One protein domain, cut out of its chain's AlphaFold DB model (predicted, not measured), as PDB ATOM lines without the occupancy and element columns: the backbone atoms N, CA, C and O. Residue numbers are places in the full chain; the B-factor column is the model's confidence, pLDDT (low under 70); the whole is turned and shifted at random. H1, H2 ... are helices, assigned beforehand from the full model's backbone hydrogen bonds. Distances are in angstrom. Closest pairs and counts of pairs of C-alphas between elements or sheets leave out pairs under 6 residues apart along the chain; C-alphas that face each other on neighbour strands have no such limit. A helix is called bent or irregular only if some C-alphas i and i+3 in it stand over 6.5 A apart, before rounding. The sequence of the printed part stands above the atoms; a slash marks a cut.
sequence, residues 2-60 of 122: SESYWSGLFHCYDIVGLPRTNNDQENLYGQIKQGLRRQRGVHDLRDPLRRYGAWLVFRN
ATOM      1  N   SER A   2     100.281 117.550 127.755       43.12
ATOM      2  CA  SER A   2      99.137 116.625 127.831       43.12
ATOM      3  C   SER A   2      98.062 117.017 126.806       43.12
ATOM      4  O   SER A   2      97.439 118.066 126.926       43.12
ATOM      5  N   GLU A   3      97.863 116.157 125.806       51.59
ATOM      6  CA  GLU A   3      96.846 116.266 124.745       51.59
ATOM      7  C   GLU A   3      95.435 115.851 125.218       51.59
ATOM      8  O   GLU A   3      94.525 115.691 124.411       51.59
ATOM      9  N   SER A   4      95.221 115.651 126.525       57.16
ATOM     10  CA  SER A   4      94.027 114.966 127.045       57.16
ATOM     11  C   SER A   4      92.999 115.864 127.736       57.16
ATOM     12  O   SER A   4      92.088 115.341 128.375       57.16
ATOM     13  N   TYR A   5      93.123 117.190 127.667       60.72
ATOM     14  CA  TYR A   5      92.188 118.086 128.352       60.72
ATOM     15  C   TYR A   5      91.458 119.006 127.377       60.72
ATOM     16  O   TYR A   5      92.069 119.730 126.598       60.72
ATOM     17  N   TRP A   6      90.125 118.951 127.448       61.28
ATOM     18  CA  TRP A   6      89.191 119.746 126.653       61.28
ATOM     19  C   TRP A   6      89.538 121.237 126.747       61.28
ATOM     20  O   TRP A   6      89.730 121.763 127.853       61.28
ATOM     21  N   SER A   7      89.618 121.921 125.604       56.16
ATOM     22  CA  SER A   7      89.902 123.356 125.553       56.16
ATOM     23  C   SER A   7      88.829 124.114 126.343       56.16
ATOM     24  O   SER A   7      87.652 124.119 125.996       56.16
ATOM     25  N   GLY A   8      89.230 124.715 127.466       59.03
ATOM     26  CA  GLY A   8      88.334 125.456 128.361       59.03
ATOM     27  C   GLY A   8      88.069 124.819 129.727       59.03
ATOM     28  O   GLY A   8      87.543 125.510 130.597       59.03
ATOM     29  N   LEU A   9      88.483 123.568 129.983       65.06
ATOM     30  CA  LEU A   9      88.324 122.962 131.319       65.06
ATOM     31  C   LEU A   9      89.171 123.679 132.387       65.06
ATOM     32  O   LEU A   9      88.805 123.719 133.559       65.06
ATOM     33  N   PHE A  10      90.275 124.301 131.969       61.22
ATOM     34  CA  PHE A  10      91.193 125.017 132.847       61.22
ATOM     35  C   PHE A  10      91.494 126.432 132.349       61.22
ATOM     36  O   PHE A  10      92.640 126.803 132.108       61.22
ATOM     37  N   HIS A  11      90.452 127.252 132.218       61.69
ATOM     38  CA  HIS A  11      90.573 128.656 131.803       61.69
ATOM     39  C   HIS A  11      91.555 129.487 132.665       61.69
ATOM     40  O   HIS A  11      92.070 130.507 132.223       61.69
ATOM     41  N   CYS A  12      91.853 129.037 133.887       63.25
ATOM     42  CA  CYS A  12      92.769 129.702 134.815       63.25
ATOM     43  C   CYS A  12      94.259 129.541 134.460       63.25
ATOM     44  O   CYS A  12      95.078 130.260 135.027       63.25
ATOM     45  N   TYR A  13      94.628 128.605 133.575       69.62
ATOM     46  CA  TYR A  13      96.032 128.222 133.364       69.62
ATOM     47  C   TYR A  13      96.875 129.237 132.590       69.62
ATOM     48  O   TYR A  13      98.103 129.245 132.736       69.62
ATOM     49  N   ASP A  14      96.219 130.121 131.841       74.06
ATOM     50  CA  ASP A  14      96.874 131.144 131.019       74.06
ATOM     51  C   ASP A  14      96.720 132.561 131.595       74.06
ATOM     52  O   ASP A  14      97.222 133.530 131.027       74.06
ATOM     53  N   ILE A  15      96.049 132.708 132.742       80.88
ATOM     54  CA  ILE A  15      95.831 134.013 133.369       80.88
ATOM     55  C   ILE A  15      97.016 134.341 134.276       80.88
ATOM     56  O   ILE A  15      97.244 133.698 135.303       80.88
ATOM     57  N   VAL A  16      97.751 135.394 133.917       78.94
ATOM     58  CA  VAL A  16      98.849 135.918 134.736       78.94
ATOM     59  C   VAL A  16      98.325 136.285 136.127       78.94
ATOM     60  O   VAL A  16      97.363 137.036 136.271       78.94
ATOM     61  N   GLY A  17      98.971 135.741 137.159       76.19
ATOM     62  CA  GLY A  17      98.596 135.962 138.558       76.19
ATOM     63  C   GLY A  17      97.588 134.957 139.125       76.19
ATOM     64  O   GLY A  17      97.282 135.040 140.315       76.19
ATOM     65  N   LEU A  18      97.106 133.991 138.332       80.88
ATOM     66  CA  LEU A  18      96.342 132.847 138.836       80.88
ATOM     67  C   LEU A  18      97.179 131.554 138.829       80.88
ATOM     68  O   LEU A  18      98.097 131.410 138.022       80.88
ATOM     69  N   PRO A  19      96.881 130.602 139.736       83.94
ATOM     70  CA  PRO A  19      97.512 129.288 139.732       83.94
ATOM     71  C   PRO A  19      97.334 128.565 138.392       83.94
ATOM     72  O   PRO A  19      96.209 128.385 137.922       83.94
ATOM     73  N   ARG A  20      98.451 128.122 137.804       82.31
ATOM     74  CA  ARG A  20      98.481 127.470 136.485       82.31
ATOM     75  C   ARG A  20      98.263 125.963 136.528       82.31
ATOM     76  O   ARG A  20      98.180 125.325 135.487       82.31
ATOM     77  N   THR A  21      98.220 125.386 137.720       82.69
ATOM     78  CA  THR A  21      97.985 123.962 137.937       82.69
ATOM     79  C   THR A  21      97.073 123.775 139.142       82.69
ATOM     80  O   THR A  21      96.980 124.649 140.010       82.69
ATOM     81  N   ASN A  22      96.424 122.613 139.234       83.25
ATOM     82  CA  ASN A  22      95.666 122.256 140.432       83.25
ATOM     83  C   ASN A  22      96.556 122.267 141.693       83.25
ATOM     84  O   ASN A  22      96.144 122.781 142.728       83.25
ATOM     85  N   ASN A  23      97.805 121.800 141.589       85.38
ATOM     86  CA  ASN A  23      98.755 121.804 142.707       85.38
ATOM     87  C   ASN A  23      99.054 123.227 143.202       85.38
ATOM     88  O   ASN A  23      99.058 123.479 144.406       85.38
ATOM     89  N   ASP A  24      99.253 124.179 142.291       86.44
ATOM     90  CA  ASP A  24      99.461 125.584 142.662       86.44
ATOM     91  C   ASP A  24      98.219 126.171 143.341       86.44
ATOM     92  O   ASP A  24      98.323 126.974 144.272       86.44
ATOM     93  N   GLN A  25      97.031 125.750 142.903       85.69
ATOM     94  CA  GLN A  25      95.767 126.190 143.480       85.69
ATOM     95  C   GLN A  25      95.574 125.634 144.898       85.69
ATOM     96  O   GLN A  25      95.204 126.376 145.815       85.69
ATOM     97  N   GLU A  26      95.875 124.353 145.105       88.81
ATOM     98  CA  GLU A  26      95.879 123.715 146.421       88.81
ATOM     99  C   GLU A  26      96.894 124.376 147.361       88.81
ATOM    100  O   GLU A  26      96.545 124.724 148.496       88.81
ATOM    101  N   ASN A  27      98.107 124.649 146.873       89.12
ATOM    102  CA  ASN A  27      99.151 125.356 147.616       89.12
ATOM    103  C   ASN A  27      98.704 126.764 148.033       89.12
ATOM    104  O   ASN A  27      98.825 127.130 149.209       89.12
ATOM    105  N   LEU A  28      98.121 127.537 147.111       87.25
ATOM    106  CA  LEU A  28      97.577 128.866 147.394       87.25
ATOM    107  C   LEU A  28      96.539 128.813 148.526       87.25
ATOM    108  O   LEU A  28      96.637 129.567 149.503       87.25
ATOM    109  N   TYR A  29      95.571 127.891 148.443       86.44
ATOM    110  CA  TYR A  29      94.558 127.714 149.484       86.44
ATOM    111  C   TYR A  29      95.148 127.239 150.815       86.44
ATOM    112  O   TYR A  29      94.698 127.688 151.874       86.44
ATOM    113  N   GLY A  30      96.158 126.368 150.788       89.25
ATOM    114  CA  GLY A  30      96.892 125.928 151.973       89.25
ATOM    115  C   GLY A  30      97.546 127.098 152.707       89.25
ATOM    116  O   GLY A  30      97.351 127.274 153.913       89.25
ATOM    117  N   GLN A  31      98.228 127.972 151.971       89.00
ATOM    118  CA  GLN A  31      98.864 129.161 152.533       89.00
ATOM    119  C   GLN A  31      97.825 130.168 153.076       89.00
ATOM    120  O   GLN A  31      98.042 130.780 154.123       89.00
ATOM    121  N   ILE A  32      96.662 130.324 152.420       88.50
ATOM    122  CA  ILE A  32      95.558 131.163 152.930       88.50
ATOM    123  C   ILE A  32      95.032 130.608 154.264       88.50
ATOM    124  O   ILE A  32      94.866 131.365 155.223       88.50
ATOM    125  N   LYS A  33      94.813 129.287 154.359       88.31
ATOM    126  CA  LYS A  33      94.413 128.618 155.613       88.31
ATOM    127  C   LYS A  33      95.431 128.861 156.716       88.31
ATOM    128  O   LYS A  33      95.049 129.213 157.829       88.31
ATOM    129  N   GLN A  34      96.715 128.692 156.413       89.12
ATOM    130  CA  GLN A  34      97.785 128.882 157.386       89.12
ATOM    131  C   GLN A  34      97.817 130.322 157.921       89.12
ATOM    132  O   GLN A  34      97.871 130.516 159.136       89.12
ATOM    133  N   GLY A  35      97.716 131.323 157.039       87.75
ATOM    134  CA  GLY A  35      97.663 132.733 157.432       87.75
ATOM    135  C   GLY A  35      96.462 133.048 158.327       87.75
ATOM    136  O   GLY A  35      96.617 133.652 159.388       87.75
ATOM    137  N   LEU A  36      95.272 132.566 157.959       86.38
ATOM    138  CA  LEU A  36      94.057 132.762 158.754       86.38
ATOM    139  C   LEU A  36      94.109 132.085 160.126       86.38
ATOM    140  O   LEU A  36      93.646 132.671 161.108       86.38
ATOM    141  N   ARG A  37      94.690 130.886 160.210       87.06
ATOM    142  CA  ARG A  37      94.910 130.195 161.488       87.06
ATOM    143  C   ARG A  37      95.828 131.005 162.394       87.06
ATOM    144  O   ARG A  37      95.478 131.227 163.545       87.06
ATOM    145  N   ARG A  38      96.950 131.502 161.866       85.81
ATOM    146  CA  ARG A  38      97.911 132.312 162.634       85.81
ATOM    147  C   ARG A  38      97.319 133.640 163.108       85.81
ATOM    148  O   ARG A  38      97.527 134.019 164.249       85.81
ATOM    149  N   GLN A  39      96.577 134.337 162.248       84.44
ATOM    150  CA  GLN A  39      96.060 135.675 162.557       84.44
ATOM    151  C   GLN A  39      94.776 135.667 163.394       84.44
ATOM    152  O   GLN A  39      94.523 136.612 164.134       84.44
ATOM    153  N   ARG A  40      93.908 134.663 163.214       79.19
ATOM    154  CA  ARG A  40      92.540 134.671 163.768       79.19
ATOM    155  C   ARG A  40      92.150 133.381 164.489       79.19
ATOM    156  O   ARG A  40      91.017 133.293 164.953       79.19
ATOM    157  N   GLY A  41      93.019 132.369 164.532       82.25
ATOM    158  CA  GLY A  41      92.714 131.064 165.132       82.25
ATOM    159  C   GLY A  41      91.650 130.254 164.381       82.25
ATOM    160  O   GLY A  41      91.123 129.284 164.917       82.25
ATOM    161  N   VAL A  42      91.291 130.636 163.150       78.69
ATOM    162  CA  VAL A  42      90.185 130.003 162.414       78.69
ATOM    163  C   VAL A  42      90.695 128.822 161.590       78.69
ATOM    164  O   VAL A  42      91.572 128.983 160.747       78.69
ATOM    165  N   HIS A  43      90.109 127.637 161.786       76.12
ATOM    166  CA  HIS A  43      90.481 126.424 161.047       76.12
ATOM    167  C   HIS A  43      89.810 126.305 159.661       76.12
ATOM    168  O   HIS A  43      90.410 125.734 158.746       76.12
ATOM    169  N   ASP A  44      88.595 126.851 159.505       80.12
ATOM    170  CA  ASP A  44      87.764 126.771 158.292       80.12
ATOM    171  C   ASP A  44      87.780 128.079 157.475       80.12
ATOM    172  O   ASP A  44      87.614 129.181 157.998       80.12
ATOM    173  N   LEU A  45      87.918 127.954 156.154       78.69
ATOM    174  CA  LEU A  45      87.868 129.075 155.219       78.69
ATOM    175  C   LEU A  45      86.452 129.563 154.913       78.69
ATOM    176  O   LEU A  45      86.308 130.649 154.357       78.69
ATOM    177  N   ARG A  46      85.400 128.805 155.229       81.81
ATOM    178  CA  ARG A  46      84.040 129.097 154.755       81.81
ATOM    179  C   ARG A  46      83.527 130.472 155.176       81.81
ATOM    180  O   ARG A  46      82.997 131.195 154.333       81.81
ATOM    181  N   ASP A  47      83.635 130.837 156.454       78.81
ATOM    182  CA  ASP A  47      83.181 132.157 156.926       78.81
ATOM    183  C   ASP A  47      84.083 133.296 156.415       78.81
ATOM    184  O   ASP A  47      83.545 134.250 155.841       78.81
ATOM    185  N   PRO A  48      85.428 133.186 156.490       82.81
ATOM    186  CA  PRO A  48      86.331 134.163 155.885       82.81
ATOM    187  C   PRO A  48      86.120 134.367 154.378       82.81
ATOM    188  O   PRO A  48      86.005 135.505 153.940       82.81
ATOM    189  N   LEU A  49      86.005 133.300 153.581       82.44
ATOM    190  CA  LEU A  49      85.776 133.385 152.131       82.44
ATOM    191  C   LEU A  49      84.434 134.031 151.801       82.44
ATOM    192  O   LEU A  49      84.329 134.828 150.868       82.44
ATOM    193  N   ARG A  50      83.391 133.722 152.574       80.88
ATOM    194  CA  ARG A  50      82.092 134.379 152.413       80.88
ATOM    195  C   ARG A  50      82.234 135.875 152.662       80.88
ATOM    196  O   ARG A  50      81.930 136.666 151.772       80.88
ATOM    197  N   ARG A  51      82.769 136.250 153.825       81.44
ATOM    198  CA  ARG A  51      82.866 137.643 154.271       81.44
ATOM    199  C   ARG A  51      83.802 138.486 153.411       81.44
ATOM    200  O   ARG A  51      83.421 139.576 152.995       81.44
ATOM    201  N   TYR A  52      85.006 137.985 153.161       83.56
ATOM    202  CA  TYR A  52      86.086 138.731 152.527       83.56
ATOM    203  C   TYR A  52      86.236 138.433 151.042       83.56
ATOM    204  O   TYR A  52      86.836 139.238 150.355       83.56
ATOM    205  N   GLY A  53      85.667 137.347 150.513       85.25
ATOM    206  CA  GLY A  53      85.699 137.046 149.078       85.25
ATOM    207  C   GLY A  53      87.112 136.936 148.503       85.25
ATOM    208  O   GLY A  53      88.018 136.427 149.158       85.25
ATOM    209  N   ALA A  54      87.277 137.448 147.280       84.75
ATOM    210  CA  ALA A  54      88.548 137.455 146.555       84.75
ATOM    211  C   ALA A  54      89.671 138.184 147.313       84.75
ATOM    212  O   ALA A  54      90.829 137.796 147.208       84.75
ATOM    213  N   TRP A  55      89.333 139.165 148.159       88.31
ATOM    214  CA  TRP A  55      90.312 139.910 148.952       88.31
ATOM    215  C   TRP A  55      91.064 139.053 149.969       88.31
ATOM    216  O   TRP A  55      92.122 139.456 150.432       88.31
ATOM    217  N   LEU A  56      90.551 137.865 150.300       86.12
ATOM    218  CA  LEU A  56      91.257 136.921 151.162       86.12
ATOM    219  C   LEU A  56      92.513 136.331 150.496       86.12
ATOM    220  O   LEU A  56      93.422 135.881 151.189       86.12
ATOM    221  N   VAL A  57      92.537 136.298 149.163       83.06
ATOM    222  CA  VAL A  57      93.633 135.717 148.379       83.06
ATOM    223  C   VAL A  57      94.813 136.680 148.285       83.06
ATOM    224  O   VAL A  57      95.958 136.236 148.258       83.06
ATOM    225  N   PHE A  58      94.552 137.990 148.293       82.31
ATOM    226  CA  PHE A  58      95.609 138.993 148.263       82.31
ATOM    227  C   PHE A  58      96.373 138.983 149.582       82.31
ATOM    228  O   PHE A  58      95.858 139.357 150.637       82.31
ATOM    229  N   ARG A  59      97.630 138.554 149.509       76.50
ATOM    230  CA  ARG A  59      98.582 138.689 150.602       76.50
ATOM    231  C   ARG A  59      99.555 139.797 150.278       76.50
ATOM    232  O   ARG A  59      99.914 140.004 149.124       76.50
ATOM    233  N   ASN A  60      99.978 140.485 151.325       78.56
ATOM    234  CA  ASN A  60     101.120 141.361 151.222       78.56
ATOM    235  C   ASN A  60     102.389 140.501 151.248       78.56
ATOM    236  O   ASN A  60     102.683 139.869 152.261       78.56
TER     237      ASN A  60
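What this domain is: This is residues 2 to 60 of the 122 residues of an uncharacterized protein of Anaerolineae bacterium (UniProt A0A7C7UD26). One long helix, H2, with the free tail of residues 2 to 9 makes the length; the four-residue turn H1 precedes H2, and the irregular H3 folds back beside H2, crosswise. The 59 printed residues, with three named helices in the order H1, H2, H3, are all helix in class and loose: radius of gyration of the C-alphas 13.9 A, spans 43 by 21 by 17 A.

How they stand to each other: Start at H1, residues 11 to 14; it is apart from H2, residues 22 to 40, and from H3, residues 46 to 56. H2 and H3 are close but not clearly touching; the closest C-alphas, of Ile 32 and Leu 56, are 7.4 A apart. Their lines are only just about perpendicular, at 71 degrees. Every O i to N i+4 pair in H2 is within hydrogen-bond range; in H3 4 of 7 are, and H1 is too short for one.

Where its parts are: H1 spans 6.8 A between C-alphas 11 and 14 and is only just irregular. Find C-alpha 22 at (95.666, 122.256, 140.432); H2 runs 26.6 A to C-alpha 40. H3, 11.2 A long, ends at C-alpha 56 (91.257, 136.921, 151.162); it is irregular, with C-alphas 51 and 54 9.6 A apart.

The domain as a whole: The printed part has no cut and no long link; residues 2 to 13 are under pLDDT 70.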